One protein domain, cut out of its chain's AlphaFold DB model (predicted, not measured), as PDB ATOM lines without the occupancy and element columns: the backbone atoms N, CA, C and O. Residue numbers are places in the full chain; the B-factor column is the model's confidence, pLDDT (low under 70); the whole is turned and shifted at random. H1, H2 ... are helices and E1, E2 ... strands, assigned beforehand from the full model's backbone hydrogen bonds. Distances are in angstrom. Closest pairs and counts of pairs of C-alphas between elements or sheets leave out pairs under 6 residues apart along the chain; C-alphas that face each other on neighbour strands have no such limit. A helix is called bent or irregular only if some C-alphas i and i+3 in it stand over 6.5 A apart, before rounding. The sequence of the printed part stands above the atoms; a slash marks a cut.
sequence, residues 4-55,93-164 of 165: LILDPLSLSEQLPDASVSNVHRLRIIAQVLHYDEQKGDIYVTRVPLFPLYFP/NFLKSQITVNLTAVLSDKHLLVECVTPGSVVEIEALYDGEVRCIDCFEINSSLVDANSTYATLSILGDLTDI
ATOM      1  N   LEU A   4      35.673  31.608 -30.821       85.12
ATOM      2  CA  LEU A   4      34.988  30.326 -30.976       85.12
ATOM      3  C   LEU A   4      35.825  29.195 -30.365       85.12
ATOM      4  O   LEU A   4      36.973  28.997 -30.749       85.12
ATOM      5  N   ILE A   5      35.225  28.424 -29.463       86.44
ATOM      6  CA  ILE A   5      35.857  27.327 -28.731       86.44
ATOM      7  C   ILE A   5      35.158  26.017 -29.087       86.44
ATOM      8  O   ILE A   5      33.967  25.839 -28.828       86.44
ATOM      9  N   LEU A   6      35.918  25.090 -29.673       82.75
ATOM     10  CA  LEU A   6      35.445  23.747 -30.043       82.75
ATOM     11  C   LEU A   6      35.938  22.664 -29.079       82.75
ATOM     12  O   LEU A   6      35.342  21.595 -28.996       82.75
ATOM     13  N   ASP A   7      37.013  22.948 -28.340       83.38
ATOM     14  CA  ASP A   7      37.535  22.090 -27.283       83.38
ATOM     15  C   ASP A   7      37.461  22.822 -25.932       83.38
ATOM     16  O   ASP A   7      38.427  23.476 -25.525       83.38
ATOM     17  N   PRO A   8      36.312  22.756 -25.236       86.88
ATOM     18  CA  PRO A   8      36.117  23.459 -23.971       86.88
ATOM     19  C   PRO A   8      37.125  23.064 -22.883       86.88
ATOM     20  O   PRO A   8      37.404  23.865 -21.995       86.88
ATOM     21  N   LEU A   9      37.707  21.863 -22.949       86.38
ATOM     22  CA  LEU A   9      38.649  21.371 -21.936       86.38
ATOM     23  C   LEU A   9      39.986  22.117 -21.963       86.38
ATOM     24  O   LEU A   9      40.697  22.148 -20.965       86.38
ATOM     25  N   SER A  10      40.299  22.751 -23.090       83.50
ATOM     26  CA  SER A  10      41.534  23.508 -23.300       83.50
ATOM     27  C   SER A  10      41.401  25.009 -23.015       83.50
ATOM     28  O   SER A  10      42.329  25.765 -23.283       83.50
ATOM     29  N   LEU A  11      40.266  25.472 -22.474       86.62
ATOM     30  CA  LEU A  11      39.999  26.901 -22.247       86.62
ATOM     31  C   LEU A  11      41.094  27.613 -21.445       86.62
ATOM     32  O   LEU A  11      41.528  28.694 -21.834       86.62
ATOM     33  N   SER A  12      41.562  26.998 -20.358       86.62
ATOM     34  CA  SER A  12      42.615  27.569 -19.509       86.62
ATOM     35  C   SER A  12      43.984  27.606 -20.195       86.62
ATOM     36  O   SER A  12      44.815  28.440 -19.847       86.62
ATOM     37  N   GLU A  13      44.226  26.727 -21.169       84.19
ATOM     38  CA  GLU A  13      45.453  26.720 -21.974       84.19
ATOM     39  C   GLU A  13      45.386  27.743 -23.112       84.19
ATOM     40  O   GLU A  13      46.388  28.382 -23.428       84.19
ATOM     41  N   GLN A  14      44.203  27.912 -23.715       82.12
ATOM     42  CA  GLN A  14      43.953  28.890 -24.775       82.12
ATOM     43  C   GLN A  14      43.955  30.330 -24.256       82.12
ATOM     44  O   GLN A  14      44.374  31.235 -24.975       82.12
ATOM     45  N   LEU A  15      43.481  30.543 -23.025       88.06
ATOM     46  CA  LEU A  15      43.319  31.857 -22.399       88.06
ATOM     47  C   LEU A  15      43.955  31.871 -20.996       88.06
ATOM     48  O   LEU A  15      43.246  32.002 -19.994       88.06
ATOM     49  N   PRO A  16      45.288  31.715 -20.897       88.06
ATOM     50  CA  PRO A  16      45.983  31.614 -19.613       88.06
ATOM     51  C   PRO A  16      45.988  32.929 -18.819       88.06
ATOM     52  O   PRO A  16      46.269  32.932 -17.622       88.06
ATOM     53  N   ASP A  17      45.708  34.052 -19.478       90.31
ATOM     54  CA  ASP A  17      45.625  35.398 -18.912       90.31
ATOM     55  C   ASP A  17      44.198  35.806 -18.505       90.31
ATOM     56  O   ASP A  17      43.993  36.930 -18.026       90.31
ATOM     57  N   ALA A  18      43.217  34.908 -18.665       90.88
ATOM     58  CA  ALA A  18      41.843  35.151 -18.251       90.88
ATOM     59  C   ALA A  18      41.764  35.378 -16.737       90.88
ATOM     60  O   ALA A  18      42.285  34.610 -15.925       90.88
ATOM     61  N   SER A  19      41.101  36.463 -16.347       92.75
ATOM     62  CA  SER A  19      40.895  36.816 -14.944       92.75
ATOM     63  C   SER A  19      39.712  37.767 -14.801       92.75
ATOM     64  O   SER A  19      39.225  38.326 -15.780       92.75
ATOM     65  N   VAL A  20      39.302  38.064 -13.567       91.25
ATOM     66  CA  VAL A  20      38.257  39.072 -13.292       91.25
ATOM     67  C   VAL A  20      38.600  40.453 -13.884       91.25
ATOM     68  O   VAL A  20      37.705  41.234 -14.196       91.25
ATOM     69  N   SER A  21      39.889  40.767 -14.062       91.88
ATOM     70  CA  SER A  21      40.342  42.022 -14.689       91.88
ATOM     71  C   SER A  21      40.514  41.926 -16.211       91.88
ATOM     72  O   SER A  21      40.663  42.957 -16.862       91.88
ATOM     73  N   ASN A  22      40.496  40.716 -16.773       90.38
ATOM     74  CA  ASN A  22      40.687  40.438 -18.193       90.38
ATOM     75  C   ASN A  22      39.686  39.364 -18.643       90.38
ATOM     76  O   ASN A  22      39.973  38.167 -18.629       90.38
ATOM     77  N   VAL A  23      38.471  39.815 -18.955       92.94
ATOM     78  CA  VAL A  23      37.339  38.945 -19.283       92.94
ATOM     79  C   VAL A  23      37.261  38.732 -20.789       92.94
ATOM     80  O   VAL A  23      37.211  39.695 -21.558       92.94
ATOM     81  N   HIS A  24      37.153  37.475 -21.210       92.19
ATOM     82  CA  HIS A  24      37.028  37.103 -22.616       92.19
ATOM     83  C   HIS A  24      35.590  36.710 -22.948       92.19
ATOM     84  O   HIS A  24      34.962  35.940 -22.226       92.19
ATOM     85  N   ARG A  25      35.056  37.214 -24.065       93.56
ATOM     86  CA  ARG A  25      33.755  36.774 -24.591       93.56
ATOM     87  C   ARG A  25      33.962  35.588 -25.525       93.56
ATOM     88  O   ARG A  25      34.725  35.693 -26.486       93.56
ATOM     89  N   LEU A  26      33.257  34.496 -25.271       92.88
ATOM     90  CA  LEU A  26      33.414  33.221 -25.961       92.88
ATOM     91  C   LEU A  26      32.101  32.771 -26.601       92.88
ATOM     92  O   LEU A  26      31.016  33.086 -26.111       92.88
ATOM     93  N   ARG A  27      32.217  31.990 -27.672       91.62
ATOM     94  CA  ARG A  27      31.166  31.095 -28.166       91.62
ATOM     95  C   ARG A  27      31.708  29.680 -28.081       91.62
ATOM     96  O   ARG A  27      32.752  29.401 -28.658       91.62
ATOM     97  N   ILE A  28      31.043  28.804 -27.347       91.69
ATOM     98  CA  ILE A  28      31.489  27.432 -27.109       91.69
ATOM     99  C   ILE A  28      30.508  26.492 -27.799       91.69
ATOM    100  O   ILE A  28      29.308  26.600 -27.572       91.69
ATOM    101  N   ILE A  29      31.010  25.566 -28.614       90.62
ATOM    102  CA  ILE A  29      30.209  24.452 -29.133       90.62
ATOM    103  C   ILE A  29      30.596  23.206 -28.345       90.62
ATOM    104  O   ILE A  29      31.736  22.745 -28.420       90.62
ATOM    105  N   ALA A  30      29.654  22.676 -27.572       91.62
ATOM    106  CA  ALA A  30      29.911  21.593 -26.631       91.62
ATOM    107  C   ALA A  30      28.735  20.615 -26.561       91.62
ATOM    108  O   ALA A  30      27.619  20.931 -26.969       91.62
ATOM    109  N   GLN A  31      28.987  19.418 -26.041       90.56
ATOM    110  CA  GLN A  31      27.956  18.436 -25.739       90.56
ATOM    111  C   GLN A  31      27.607  18.479 -24.251       90.56
ATOM    112  O   GLN A  31      28.496  18.448 -23.400       90.56
ATOM    113  N   VAL A  32      26.317  18.506 -23.934       92.62
ATOM    114  CA  VAL A  32      25.823  18.473 -22.555       92.62
ATOM    115  C   VAL A  32      26.017  17.080 -21.963       92.62
ATOM    116  O   VAL A  32      25.580  16.084 -22.537       92.62
ATOM    117  N   LEU A  33      26.644  17.002 -20.791       90.62
ATOM    118  CA  LEU A  33      26.756  15.772 -20.009       90.62
ATOM    119  C   LEU A  33      25.655  15.678 -18.958       90.62
ATOM    120  O   LEU A  33      25.032  14.630 -18.795       90.62
ATOM    121  N   HIS A  34      25.441  16.765 -18.218       91.88
ATOM    122  CA  HIS A  34      24.522  16.801 -17.089       91.88
ATOM    123  C   HIS A  34      24.160  18.244 -16.717       91.88
ATOM    124  O   HIS A  34      24.935  19.164 -16.975       91.88
ATOM    125  N   TYR A  35      23.013  18.425 -16.065       92.56
ATOM    126  CA  TYR A  35      22.554  19.689 -15.499       92.56
ATOM    127  C   TYR A  35      22.253  19.519 -14.007       92.56
ATOM    128  O   TYR A  35      21.470  18.646 -13.630       92.56
ATOM    129  N   ASP A  36      22.868  20.361 -13.176       92.44
ATOM    130  CA  ASP A  36      22.617  20.451 -11.738       92.44
ATOM    131  C   ASP A  36      21.668  21.624 -11.463       92.44
ATOM    132  O   ASP A  36      22.072  22.789 -11.414       92.44
ATOM    133  N   GLU A  37      20.387  21.304 -11.278       87.62
ATOM    134  CA  GLU A  37      19.320  22.281 -11.042       87.62
ATOM    135  C   GLU A  37      19.510  23.075  -9.742       87.62
ATOM    136  O   GLU A  37      19.101  24.231  -9.664       87.62
ATOM    137  N   GLN A  38      20.155  22.495  -8.723       88.81
ATOM    138  CA  GLN A  38      20.337  23.177  -7.438       88.81
ATOM    139  C   GLN A  38      21.362  24.304  -7.536       88.81
ATOM    140  O   GLN A  38      21.227  25.320  -6.851       88.81
ATOM    141  N   LYS A  39      22.387  24.118  -8.370       89.44
ATOM    142  CA  LYS A  39      23.434  25.119  -8.601       89.44
ATOM    143  C   LYS A  39      23.159  26.009  -9.809       89.44
ATOM    144  O   LYS A  39      23.725  27.095  -9.897       89.44
ATOM    145  N   GLY A  40      22.289  25.565 -10.716       90.44
ATOM    146  CA  GLY A  40      22.080  26.220 -12.003       90.44
ATOM    147  C   GLY A  40      23.285  26.049 -12.925       90.44
ATOM    148  O   GLY A  40      23.591  26.954 -13.698       90.44
ATOM    149  N   ASP A  41      23.979  24.914 -12.836       94.06
ATOM    150  CA  ASP A  41      25.196  24.639 -13.599       94.06
ATOM    151  C   ASP A  41      24.945  23.545 -14.638       94.06
ATOM    152  O   ASP A  41      24.403  22.484 -14.313       94.06
ATOM    153  N   ILE A  42      25.397  23.758 -15.877       94.69
ATOM    154  CA  ILE A  42      25.543  22.671 -16.853       94.69
ATOM    155  C   ILE A  42      26.991  22.215 -16.916       94.69
ATOM    156  O   ILE A  42      27.930  23.012 -16.900       94.69
ATOM    157  N   TYR A  43      27.159  20.908 -17.028       93.75
ATOM    158  CA  TYR A  43      28.436  20.272 -17.279       93.75
ATOM    159  C   TYR A  43      28.468  19.880 -18.740       93.75
ATOM    160  O   TYR A  43      27.599  19.141 -19.215       93.75
ATOM    161  N   VAL A  44      29.461  20.390 -19.453       93.62
ATOM    162  CA  VAL A  44      29.607  20.143 -20.883       93.62
ATOM    163  C   VAL A  44      30.985  19.590 -21.187       93.62
ATOM    164  O   VAL A  44      31.962  19.859 -20.489       93.62
ATOM    165  N   THR A  45      31.059  18.810 -22.250       90.12
ATOM    166  CA  THR A  45      32.296  18.260 -22.784       90.12
ATOM    167  C   THR A  45      32.433  18.617 -24.253       90.12
ATOM    168  O   THR A  45      31.543  19.200 -24.873       90.12
ATOM    169  N   ARG A  46      33.568  18.265 -24.832       86.00
ATOM    170  CA  ARG A  46      33.793  18.398 -26.263       86.00
ATOM    171  C   ARG A  46      32.821  17.507 -27.044       86.00
ATOM    172  O   ARG A  46      32.613  16.349 -26.690       86.00
ATOM    173  N   VAL A  47      32.287  18.025 -28.148       83.62
ATOM    174  CA  VAL A  47      31.465  17.227 -29.069       83.62
ATOM    175  C   VAL A  47      32.298  16.064 -29.635       83.62
ATOM    176  O   VAL A  47      33.431  16.284 -30.073       83.62
ATOM    177  N   PRO A  48      31.786  14.820 -29.653       69.88
ATOM    178  CA  PRO A  48      32.485  13.705 -30.280       69.88
ATOM    179  C   PRO A  48      32.894  14.037 -31.722       69.88
ATOM    180  O   PRO A  48      32.140  14.676 -32.448       69.88
ATOM    181  N   LEU A  49      34.077  13.577 -32.139       68.94
ATOM    182  CA  LEU A  49      34.677  13.825 -33.464       68.94
ATOM    183  C   LEU A  49      35.198  15.253 -33.714       68.94
ATOM    184  O   LEU A  49      35.788  15.490 -34.767       68.94
ATOM    185  N   PHE A  50      35.059  16.187 -32.766       66.44
ATOM    186  CA  PHE A  50      35.769  17.465 -32.850       66.44
ATOM    187  C   PHE A  50      37.276  17.297 -32.614       66.44
ATOM    188  O   PHE A  50      37.692  16.415 -31.851       66.44
ATOM    189  N   PRO A  51      38.111  18.140 -33.253       59.44
ATOM    190  CA  PRO A  51      39.557  18.149 -33.035       59.44
ATOM    191  C   PRO A  51      39.885  18.363 -31.551       59.44
ATOM    192  O   PRO A  51      39.126  18.987 -30.810       59.44
ATOM    193  N   LEU A  52      41.026  17.838 -31.109       59.00
ATOM    194  CA  LEU A  52      41.645  18.316 -29.872       59.00
ATOM    195  C   LEU A  52      42.274  19.677 -30.157       59.00
ATOM    196  O   LEU A  52      42.835  19.881 -31.241       59.00
ATOM    197  N   TYR A  53      42.208  20.588 -29.192       54.31
ATOM    198  CA  TYR A  53      43.106  21.731 -29.219       54.31
ATOM    199  C   TYR A  53      44.541  21.239 -29.024       54.31
ATOM    200  O   TYR A  53      44.816  20.400 -28.167       54.31
ATOM    201  N   PHE A  54      45.459  21.782 -29.818       52.53
ATOM    202  CA  PHE A  54      46.885  21.600 -29.609       52.53
ATOM    203  C   PHE A  54      47.519  22.978 -29.424       52.53
ATOM    204  O   PHE A  54      47.350  23.839 -30.295       52.53
ATOM    205  N   PRO A  55      48.256  23.203 -28.324       46.97
ATOM    206  CA  PRO A  55      49.016  24.429 -28.140       46.97
ATOM    207  C   PRO A  55      49.927  24.691 -29.344       46.97
ATOM    208  O   PRO A  55      50.515  23.758 -29.904       46.97
ATOM    209  N   ASN A  93      38.703  11.228 -13.796       56.53
ATOM    210  CA  ASN A  93      38.770  11.299 -15.255       56.53
ATOM    211  C   ASN A  93      37.517  11.959 -15.840       56.53
ATOM    212  O   ASN A  93      37.632  12.782 -16.743       56.53
ATOM    213  N   PHE A  94      36.343  11.666 -15.279       51.38
ATOM    214  CA  PHE A  94      35.087  12.317 -15.637       51.38
ATOM    215  C   PHE A  94      35.156  13.827 -15.370       51.38
ATOM    216  O   PHE A  94      34.859  14.622 -16.258       51.38
ATOM    217  N   LEU A  95      35.667  14.231 -14.202       51.81
ATOM    218  CA  LEU A  95      35.881  15.639 -13.850       51.81
ATOM    219  C   LEU A  95      36.918  16.338 -14.744       51.81
ATOM    220  O   LEU A  95      36.749  17.512 -15.046       51.81
ATOM    221  N   LYS A  96      37.961  15.633 -15.204       62.22
ATOM    222  CA  LYS A  96      38.932  16.163 -16.183       62.22
ATOM    223  C   LYS A  96      38.377  16.271 -17.605       62.22
ATOM    224  O   LYS A  96      38.991  16.918 -18.446       62.22
ATOM    225  N   SER A  97      37.247  15.628 -17.883       72.94
ATOM    226  CA  SER A  97      36.638  15.578 -19.214       72.94
ATOM    227  C   SER A  97      35.453  16.522 -19.388       72.94
ATOM    228  O   SER A  97      34.728  16.408 -20.375       72.94
ATOM    229  N   GLN A  98      35.243  17.457 -18.458       87.31
ATOM    230  CA  GLN A  98      34.136  18.403 -18.528       87.31
ATOM    231  C   GLN A  98      34.527  19.792 -18.034       87.31
ATOM    232  O   GLN A  98      35.409  19.943 -17.190       87.31
ATOM    233  N   ILE A  99      33.812  20.797 -18.522       92.38
ATOM    234  CA  ILE A  99      33.793  22.133 -17.933       92.38
ATOM    235  C   ILE A  99      32.433  22.391 -17.295       92.38
ATOM    236  O   ILE A  99      31.407  21.871 -17.741       92.38
ATOM    237  N   THR A 100      32.435  23.220 -16.261       94.50
ATOM    238  CA  THR A 100      31.219  23.728 -15.632       94.50
ATOM    239  C   THR A 100      30.888  25.087 -16.226       94.50
ATOM    240  O   THR A 100      31.754  25.959 -16.317       94.50
ATOM    241  N   VAL A 101      29.635  25.265 -16.627       94.94
ATOM    242  CA  VAL A 101      29.103  26.522 -17.144       94.94
ATOM    243  C   VAL A 101      27.937  26.941 -16.267       94.94
ATOM    244  O   VAL A 101      26.943  26.221 -16.155       94.94
ATOM    245  N   ASN A 102      28.047  28.127 -15.676       93.81
ATOM    246  CA  ASN A 102      26.992  28.665 -14.833       93.81
ATOM    247  C   ASN A 102      25.876  29.287 -15.686       93.81
ATOM    248  O   ASN A 102      26.139  30.176 -16.500       93.81
ATOM    249  N   LEU A 103      24.634  28.831 -15.492       91.69
ATOM    250  CA  LEU A 103      23.443  29.278 -16.227       91.69
ATOM    251  C   LEU A 103      22.552  30.248 -15.445       91.69
ATOM    252  O   LEU A 103      21.529  30.676 -15.977       91.69
ATOM    253  N   THR A 104      22.903  30.620 -14.212       88.69
ATOM    254  CA  THR A 104      22.034  31.400 -13.311       88.69
ATOM    255  C   THR A 104      21.486  32.677 -13.957       88.69
ATOM    256  O   THR A 104      20.312  33.013 -13.785       88.69
ATOM    257  N   ALA A 105      22.313  33.368 -14.747       83.12
ATOM    258  CA  ALA A 105      21.911  34.571 -15.474       83.12
ATOM    259  C   ALA A 105      20.858  34.282 -16.561       83.12
ATOM    260  O   ALA A 105      19.893  35.027 -16.699       83.12
ATOM    261  N   VAL A 106      21.007  33.176 -17.293       86.00
ATOM    262  CA  VAL A 106      20.098  32.788 -18.384       86.00
ATOM    263  C   VAL A 106      18.779  32.250 -17.841       86.00
ATOM    264  O   VAL A 106      17.725  32.605 -18.357       86.00
ATOM    265  N   LEU A 107      18.823  31.465 -16.763       83.25
ATOM    266  CA  LEU A 107      17.632  30.916 -16.103       83.25
ATOM    267  C   LEU A 107      16.697  32.005 -15.558       83.25
ATOM    268  O   LEU A 107      15.489  31.796 -15.484       83.25
ATOM    269  N   SER A 108      17.254  33.151 -15.163       76.38
ATOM    270  CA  SER A 108      16.492  34.244 -14.551       76.38
ATOM    271  C   SER A 108      15.821  35.164 -15.577       76.38
ATOM    272  O   SER A 108      14.797  35.765 -15.263       76.38
ATOM    273  N   ASP A 109      16.399  35.292 -16.776       69.19
ATOM    274  CA  ASP A 109      16.060  36.361 -17.732       69.19
ATOM    275  C   ASP A 109      15.549  35.831 -19.089       69.19
ATOM    276  O   ASP A 109      14.950  36.569 -19.872       69.19
ATOM    277  N   LYS A 110      15.755  34.540 -19.393       66.12
ATOM    278  CA  LYS A 110      15.396  33.924 -20.681       66.12
ATOM    279  C   LYS A 110      14.713  32.567 -20.512       66.12
ATOM    280  O   LYS A 110      14.956  31.819 -19.570       66.12
ATOM    281  N   HIS A 111      13.885  32.216 -21.495       68.75
ATOM    282  CA  HIS A 111      13.369  30.858 -21.647       68.75
ATOM    283  C   HIS A 111      14.484  29.945 -22.165       68.75
ATOM    284  O   HIS A 111      14.645  29.778 -23.372       68.75
ATOM    285  N   LEU A 112      15.268  29.378 -21.249       82.12
ATOM    286  CA  LEU A 112      16.186  28.294 -21.574       82.12
ATOM    287  C   LEU A 112      15.372  27.094 -22.074       82.12
ATOM    288  O   LEU A 112      14.470  26.614 -21.385       82.12
ATOM    289  N   LEU A 113      15.677  26.633 -23.284       85.50
ATOM    290  CA  LEU A 113      15.054  25.444 -23.856       85.50
ATOM    291  C   LEU A 113      15.528  24.193 -23.103       85.50
ATOM    292  O   LEU A 113      16.682  24.113 -22.676       85.50
ATOM    293  N   VAL A 114      14.647  23.205 -22.934       86.50
ATOM    294  CA  VAL A 114      14.969  21.954 -22.216       86.50
ATOM    295  C   VAL A 114      16.086  21.199 -22.937       86.50
ATOM    296  O   VAL A 114      16.942  20.563 -22.323       86.50
ATOM    297  N   GLU A 115      16.124  21.328 -24.252       88.62
ATOM    298  CA  GLU A 115      17.126  20.767 -25.137       88.62
ATOM    299  C   GLU A 115      18.535  21.286 -24.806       88.62
ATOM    300  O   GLU A 115      19.495  20.527 -24.919       88.62
ATOM    301  N   CYS A 116      18.663  22.512 -24.279       89.75
ATOM    302  CA  CYS A 116      19.940  23.103 -23.867       89.75
ATOM    303  C   CYS A 116      20.528  22.496 -22.581       89.75
ATOM    304  O   CYS A 116      21.705  22.697 -22.289       89.75
ATOM    305  N   VAL A 117      19.720  21.776 -21.797       92.00
ATOM    306  CA  VAL A 117      20.140  21.101 -20.552       92.00
ATOM    307  C   VAL A 117      20.012  19.582 -20.637       92.00
ATOM    308  O   VAL A 117      20.356  18.872 -19.690       92.00
ATOM    309  N   THR A 118      19.524  19.066 -21.765       91.25
ATOM    310  CA  THR A 118      19.319  17.633 -21.971       91.25
ATOM    311  C   THR A 118      20.662  16.943 -22.236       91.25
ATOM    312  O   THR A 118      21.374  17.334 -23.162       91.25
ATOM    313  N   PRO A 119      21.030  15.903 -21.463       90.94
ATOM    314  CA  PRO A 119      22.243  15.132 -21.718       90.94
ATOM    315  C   PRO A 119      22.305  14.587 -23.149       90.94
ATOM    316  O   PRO A 119      21.349  13.992 -23.645       90.94
ATOM    317  N   GLY A 120      23.453  14.758 -23.798       85.25
ATOM    318  CA  GLY A 120      23.710  14.341 -25.175       85.25
ATOM    319  C   GLY A 120      23.454  15.422 -26.227       85.25
ATOM    320  O   GLY A 120      24.016  15.309 -27.321       85.25
ATOM    321  N   SER A 121      22.693  16.472 -25.906       89.44
ATOM    322  CA  SER A 121      22.471  17.608 -26.806       89.44
ATOM    323  C   SER A 121      23.775  18.326 -27.128       89.44
ATOM    324  O   SER A 121      24.633  18.505 -26.260       89.44
ATOM    325  N   VAL A 122      23.912  18.769 -28.377       90.50
ATOM    326  CA  VAL A 122      24.979  19.689 -28.778       90.50
ATOM    327  C   VAL A 122      24.437  21.101 -28.656       90.50
ATOM    328  O   VAL A 122      23.352  21.393 -29.153       90.50
ATOM    329  N   VAL A 123      25.178  21.972 -27.985       92.50
ATOM    330  CA  VAL A 123      24.742  23.331 -27.675       92.50
ATOM    331  C   VAL A 123      25.783  24.356 -28.100       92.50
ATOM    332  O   VAL A 123      26.988  24.105 -28.040       92.50
ATOM    333  N   GLU A 124      25.295  25.519 -28.517       92.69
ATOM    334  CA  GLU A 124      26.070  26.744 -28.625       92.69
ATOM    335  C   GLU A 124      25.875  27.567 -27.356       92.69
ATOM    336  O   GLU A 124      24.751  27.938 -27.018       92.69
ATOM    337  N   ILE A 125      26.968  27.880 -26.673       93.56
ATOM    338  CA  ILE A 125      26.963  28.673 -25.448       93.56
ATOM    339  C   ILE A 125      27.699  29.974 -25.727       93.56
ATOM    340  O   ILE A 125      28.906  29.977 -25.969       93.56
ATOM    341  N   GLU A 126      26.992  31.093 -25.647       93.94
ATOM    342  CA  GLU A 126      27.625  32.399 -25.557       93.94
ATOM    343  C   GLU A 126      27.960  32.692 -24.094       93.94
ATOM    344  O   GLU A 126      27.082  32.660 -23.233       93.94
ATOM    345  N   ALA A 127      29.230  32.972 -23.798       94.56
ATOM    346  CA  ALA A 127      29.707  33.090 -22.425       94.56
ATOM    347  C   ALA A 127      30.754  34.190 -22.231       94.56
ATOM    348  O   ALA A 127      31.399  34.659 -23.171       94.56
ATOM    349  N   LEU A 128      30.940  34.572 -20.970       95.00
ATOM    350  CA  LEU A 128      32.113  35.290 -20.484       95.00
ATOM    351  C   LEU A 128      33.022  34.316 -19.741       95.00
ATOM    352  O   LEU A 128      32.535  33.466 -18.995       95.00
ATOM    353  N   TYR A 129      34.327  34.468 -19.934       95.25
ATOM    354  CA  TYR A 129      35.352  33.692 -19.256       95.25
ATOM    355  C   TYR A 129      36.327  34.610 -18.530       95.25
ATOM    356  O   TYR A 129      37.011  35.424 -19.152       95.25
ATOM    357  N   ASP A 130      36.364  34.479 -17.209       92.94
ATOM    358  CA  ASP A 130      37.236  35.215 -16.288       92.94
ATOM    359  C   ASP A 130      38.060  34.265 -15.393       92.94
ATOM    360  O   ASP A 130      38.536  34.653 -14.327       92.94
ATOM    361  N   GLY A 131      38.204  33.011 -15.837       90.50
ATOM    362  CA  GLY A 131      38.629  31.857 -15.038       90.50
ATOM    363  C   GLY A 131      37.474  30.882 -14.782       90.50
ATOM    364  O   GLY A 131      37.697  29.675 -14.693       90.50
ATOM    365  N   GLU A 132      36.237  31.383 -14.783       93.25
ATOM    366  CA  GLU A 132      35.000  30.599 -14.750       93.25
ATOM    367  C   GLU A 132      34.148  30.907 -15.986       93.25
ATOM    368  O   GLU A 132      34.196  32.013 -16.523       93.25
ATOM    369  N   VAL A 133      33.354  29.941 -16.461       95.12
ATOM    370  CA  VAL A 133      32.485  30.146 -17.630       95.12
ATOM    371  C   VAL A 133      31.096  30.581 -17.167       95.12
ATOM    372  O   VAL A 133      30.343  29.794 -16.587       95.12
ATOM    373  N   ARG A 134      30.732  31.833 -17.455       94.62
ATOM    374  CA  ARG A 134      29.410  32.401 -17.150       94.62
ATOM    375  C   ARG A 134      28.594  32.565 -18.420       94.62
ATOM    376  O   ARG A 134      28.976  33.322 -19.312       94.62
ATOM    377  N   CYS A 135      27.473  31.863 -18.496       93.94
ATOM    378  CA  CYS A 135      26.612  31.863 -19.669       93.94
ATOM    379  C   CYS A 135      25.830  33.178 -19.804       93.94
ATOM    380  O   CYS A 135      25.266  33.685 -18.834       93.94
ATOM    381  N   ILE A 136      25.786  33.705 -21.025       92.88
ATOM    382  CA  ILE A 136      24.954  34.835 -21.463       92.88
ATOM    383  C   ILE A 136      23.766  34.325 -22.290       92.88
ATOM    384  O   ILE A 136      22.662  34.880 -22.225       92.88
ATOM    385  N   ASP A 137      24.000  33.291 -23.100       92.06
ATOM    386  CA  ASP A 137      22.970  32.654 -23.914       92.06
ATOM    387  C   ASP A 137      23.316  31.203 -24.240       92.06
ATOM    388  O   ASP A 137      24.492  30.843 -24.311       92.06
ATOM    389  N   CYS A 138      22.295  30.375 -24.454       91.75
ATOM    390  CA  CYS A 138      22.480  28.959 -24.760       91.75
ATOM    391  C   CYS A 138      21.410  28.457 -25.730       91.75
ATOM    392  O   CYS A 138      20.213  28.571 -25.454       91.75
ATOM    393  N   PHE A 139      21.846  27.859 -26.837       91.00
ATOM    394  CA  PHE A 139      20.983  27.343 -27.897       91.00
ATOM    395  C   PHE A 139      21.335  25.898 -28.230       91.00
ATOM    396  O   PHE A 139      22.509  25.542 -28.296       91.00
ATOM    397  N   GLU A 140      20.333  25.072 -28.513       89.31
ATOM    398  CA  GLU A 140      20.570  23.759 -29.105       89.31
ATOM    399  C   GLU A 140      21.036  23.919 -30.561       89.31
ATOM    400  O   GLU A 140      20.465  24.684 -31.344       89.31
ATOM    401  N   ILE A 141      22.063  23.161 -30.934       86.50
ATOM    402  CA  ILE A 141      22.466  22.962 -32.320       86.50
ATOM    403  C   ILE A 141      22.000  21.573 -32.746       86.50
ATOM    404  O   ILE A 141      22.291  20.568 -32.097       86.50
ATOM    405  N   ASN A 142      21.358  21.494 -33.910       77.38
ATOM    406  CA  ASN A 142      21.069  20.210 -34.529       77.38
ATOM    407  C   ASN A 142      22.387  19.484 -34.856       77.38
ATOM    408  O   ASN A 142      23.138  19.902 -35.737       77.38
ATOM    409  N   SER A 143      22.640  18.371 -34.167       66.62
ATOM    410  CA  SER A 143      23.878  17.591 -34.279       66.62
ATOM    411  C   SER A 143      24.157  17.064 -35.690       66.62
ATOM    412  O   SER A 143      25.315  16.852 -36.036       66.62
ATOM    413  N   SER A 144      23.141  16.928 -36.551       66.50
ATOM    414  CA  SER A 144      23.333  16.563 -37.967       66.50
ATOM    415  C   SER A 144      24.016  17.650 -38.807       66.50
ATOM    416  O   SER A 144      24.559  17.349 -39.867       66.50
ATOM    417  N   LEU A 145      24.018  18.901 -38.334       62.16
ATOM    418  CA  LEU A 145      24.745  20.022 -38.941       62.16
ATOM    419  C   LEU A 145      26.217  20.065 -38.504       62.16
ATOM    420  O   LEU A 145      26.996  20.878 -39.001       62.16
ATOM    421  N   VAL A 146      26.588  19.204 -37.560       61.72
ATOM    422  CA  VAL A 146      27.925  19.094 -36.991       61.72
ATOM    423  C   VAL A 146      28.593  17.861 -37.599       61.72
ATOM    424  O   VAL A 146      28.803  16.843 -36.948       61.72
ATOM    425  N   ASP A 147      28.882  17.932 -38.898       58.88
ATOM    426  CA  ASP A 147      29.673  16.912 -39.582       58.88
ATOM    427  C   ASP A 147      31.162  17.223 -39.382       58.88
ATOM    428  O   ASP A 147      31.657  18.296 -39.740       58.88
ATOM    429  N   ALA A 148      31.882  16.263 -38.798       52.81
ATOM    430  CA  ALA A 148      33.295  16.371 -38.450       52.81
ATOM    431  C   ALA A 148      34.184  16.792 -39.635       52.81
ATOM    432  O   ALA A 148      35.221  17.419 -39.426       52.81
ATOM    433  N   ASN A 149      33.771  16.501 -40.875       49.97
ATOM    434  CA  ASN A 149      34.551  16.826 -42.070       49.97
ATOM    435  C   ASN A 149      34.268  18.228 -42.635       49.97
ATOM    436  O   ASN A 149      35.195  18.904 -43.079       49.97
ATOM    437  N   SER A 150      33.014  18.685 -42.629       53.09
ATOM    438  CA  SER A 150      32.625  19.961 -43.250       53.09
ATOM    439  C   SER A 150      32.637  21.134 -42.268       53.09
ATOM    440  O   SER A 150      33.068  22.238 -42.622       53.09
ATOM    441  N   THR A 151      32.256  20.899 -41.012       54.16
ATOM    442  CA  THR A 151      32.223  21.926 -39.966       54.16
ATOM    443  C   THR A 151      33.640  22.278 -39.505       54.16
ATOM    444  O   THR A 151      33.970  23.455 -39.411       54.16
ATOM    445  N   TYR A 152      34.535  21.299 -39.334       53.28
ATOM    446  CA  TYR A 152      35.936  21.566 -38.975       53.28
ATOM    447  C   TYR A 152      36.708  22.301 -40.078       53.28
ATOM    448  O   TYR A 152      37.394  23.284 -39.797       53.28
ATOM    449  N   ALA A 153      36.574  21.870 -41.339       50.62
ATOM    450  CA  ALA A 153      37.237  22.525 -42.466       50.62
ATOM    451  C   ALA A 153      36.788  23.988 -42.609       50.62
ATOM    452  O   ALA A 153      37.605  24.864 -42.858       50.62
ATOM    453  N   THR A 154      35.507  24.273 -42.377       55.34
ATOM    454  CA  THR A 154      34.980  25.642 -42.467       55.34
ATOM    455  C   THR A 154      35.379  26.494 -41.257       55.34
ATOM    456  O   THR A 154      35.714  27.667 -41.414       55.34
ATOM    457  N   LEU A 155      35.383  25.923 -40.048       56.31
ATOM    458  CA  LEU A 155      35.690  26.657 -38.815       56.31
ATOM    459  C   LEU A 155      37.192  26.886 -38.595       56.31
ATOM    460  O   LEU A 155      37.552  27.925 -38.052       56.31
ATOM    461  N   SER A 156      38.063  25.978 -39.047       51.31
ATOM    462  CA  SER A 156      39.524  26.190 -39.048       51.31
ATOM    463  C   SER A 156      39.922  27.343 -39.970       51.31
ATOM    464  O   SER A 156      40.651  28.236 -39.550       51.31
ATOM    465  N   ILE A 157      39.335  27.405 -41.172       50.44
ATOM    466  CA  ILE A 157      39.508  28.533 -42.100       50.44
ATOM    467  C   ILE A 157      39.031  29.850 -41.468       50.44
ATOM    468  O   ILE A 157      39.663  30.887 -41.650       50.44
ATOM    469  N   LEU A 158      37.925  29.835 -40.715       50.69
ATOM    470  CA  LEU A 158      37.404  31.034 -40.050       50.69
ATOM    471  C   LEU A 158      38.247  31.466 -38.841       50.69
ATOM    472  O   LEU A 158      38.438  32.666 -38.661       50.69
ATOM    473  N   GLY A 159      38.772  30.526 -38.050       50.97
ATOM    474  CA  GLY A 159      39.680  30.817 -36.934       50.97
ATOM    475  C   GLY A 159      40.986  31.467 -37.401       50.97
ATOM    476  O   GLY A 159      41.396  32.488 -36.847       50.97
ATOM    477  N   ASP A 160      41.567  30.961 -38.491       46.69
ATOM    478  CA  ASP A 160      42.775  31.532 -39.101       46.69
ATOM    479  C   ASP A 160      42.545  32.947 -39.659       46.69
ATOM    480  O   ASP A 160      43.441  33.787 -39.623       46.69
ATOM    481  N   LEU A 161      41.333  33.255 -40.139       36.12
ATOM    482  CA  LEU A 161      40.976  34.599 -40.610       36.12
ATOM    483  C   LEU A 161      40.807  35.613 -39.468       36.12
ATOM    484  O   LEU A 161      40.953  36.812 -39.702       36.12
ATOM    485  N   THR A 162      40.512  35.158 -38.246       42.25
ATOM    486  CA  THR A 162      40.379  36.037 -37.070       42.25
ATOM    487  C   THR A 162      41.706  36.366 -36.382       42.25
ATOM    488  O   THR A 162      41.775  37.384 -35.703       42.25
ATOM    489  N   ASP A 163      42.768  35.590 -36.629       39.75
ATOM    490  CA  ASP A 163      44.144  35.872 -36.172       39.75
ATOM    491  C   ASP A 163      44.868  36.920 -37.067       39.75
ATOM    492  O   ASP A 163      46.025  37.259 -36.812       39.75
ATOM    493  N   ILE A 164      44.212  37.446 -38.119       33.78
ATOM    494  CA  ILE A 164      44.779  38.419 -39.087       33.78
ATOM    495  C   ILE A 164      44.389  39.888 -38.774       33.78
ATOM    496  O   ILE A 164      44.828  40.797 -39.481       33.78
TER     497      ILE A 164
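Overview. This is residues 4 to 55 and 93 to 164 of the 165 residues of an uncharacterized protein of Babjeviella inositovora NRRL Y-12698 (UniProt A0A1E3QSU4). A small closed barrel of five strands is the core, with two short helices, H1 and H3, packed on its outside and a longer helix, H4, set off from it. Round the ring run E1, E2, E3, E5, E4 and back to E1, with neighbours antiparallel except E3 and E5, which are parallel, making the barrel mixed. The printed part has 124 residues, with four named helices and five named strands in the order H1 E1 E2 H2 E3 H3 E4 E5 H4; the class is mixed, helices and strands. The whole is compact, with a radius of gyration of the C-alphas of 14.1 A, and rounded, spanning 39 by 38 by 31 A.

Arrangement. E1, residues 24 to 36, bends by 103 degrees at residue 33; its pairing is staggered, with E4, residues 122 to 129, over residues 24 to 31 and with E2, residues 41 to 45, over residues 31 to 36. N 28 and O 125 of E1 and E4 are 2.8 A apart, within hydrogen-bond range, as are N 33 and O 43 of the hairpin E1 and E2, at 2.8 A. E3, residues 99 to 102, is antiparallel to E2, with N 101 and O 42 at 2.8 A. E5, residues 133 to 141, is parallel to E3, with N 102 and O 133 at 3.0 A, and forms a hairpin with E4, with N 126 and O 137 at 2.8 A. H1, residues 8 to 14, is on the barrel, outside it, at a height of 8.9 A over the sheet; its closest C-alphas to E3 are those of Leu 9 and Ile 99, 6.3 A apart. H3, residues 104 to 109, is also on the barrel, outside it, and over E5; the closest C-alphas are those of Val 106 and Ile 136, 6.1 A apart. H2, residues 93 to 96, is only just not on the barrel, with 4 pairs of C-alphas within 10 A. H4, residues 150 to 162, is not on it, and is apart from H1, H2 and H3. O i to N i+4 pairs within range number 1 of 3 in H1, with 3 of 4 O i to N i+3 pairs, 1 of 2 in H3 and 8 of 9 in H4; H2 is too short for such a pair.

Along the chain. E1 is 24.6 A long, from C-alpha 24 at (37.028, 37.103, -22.616); E4 is 19.9 A, E5 19.2 A, E2 13.2 A and E3 9.9 A. H1 is 9.6 A long and irregular, with C-alphas 9 and 12 7.7 A apart; H2 is 5.0 A and H3 8.9 A. H4 is 18.9 A long and ends with C-alpha 162 at (40.379, 36.037, -37.070).

Size, cuts and confidence. The C-alphas farthest apart are those of Gln 38 and Ile 164, 42.8 A. Residues 56 to 92 are not printed, and C-alphas 55 and 93 are 21.1 A apart across the cut. The link from H3 to E4, residues 110 to 121, is long. The mean pLDDT of the printed part is 79.4; it is under 70 at residues 48 to 55, 93 to 96, 109 to 111 and 143 to 164.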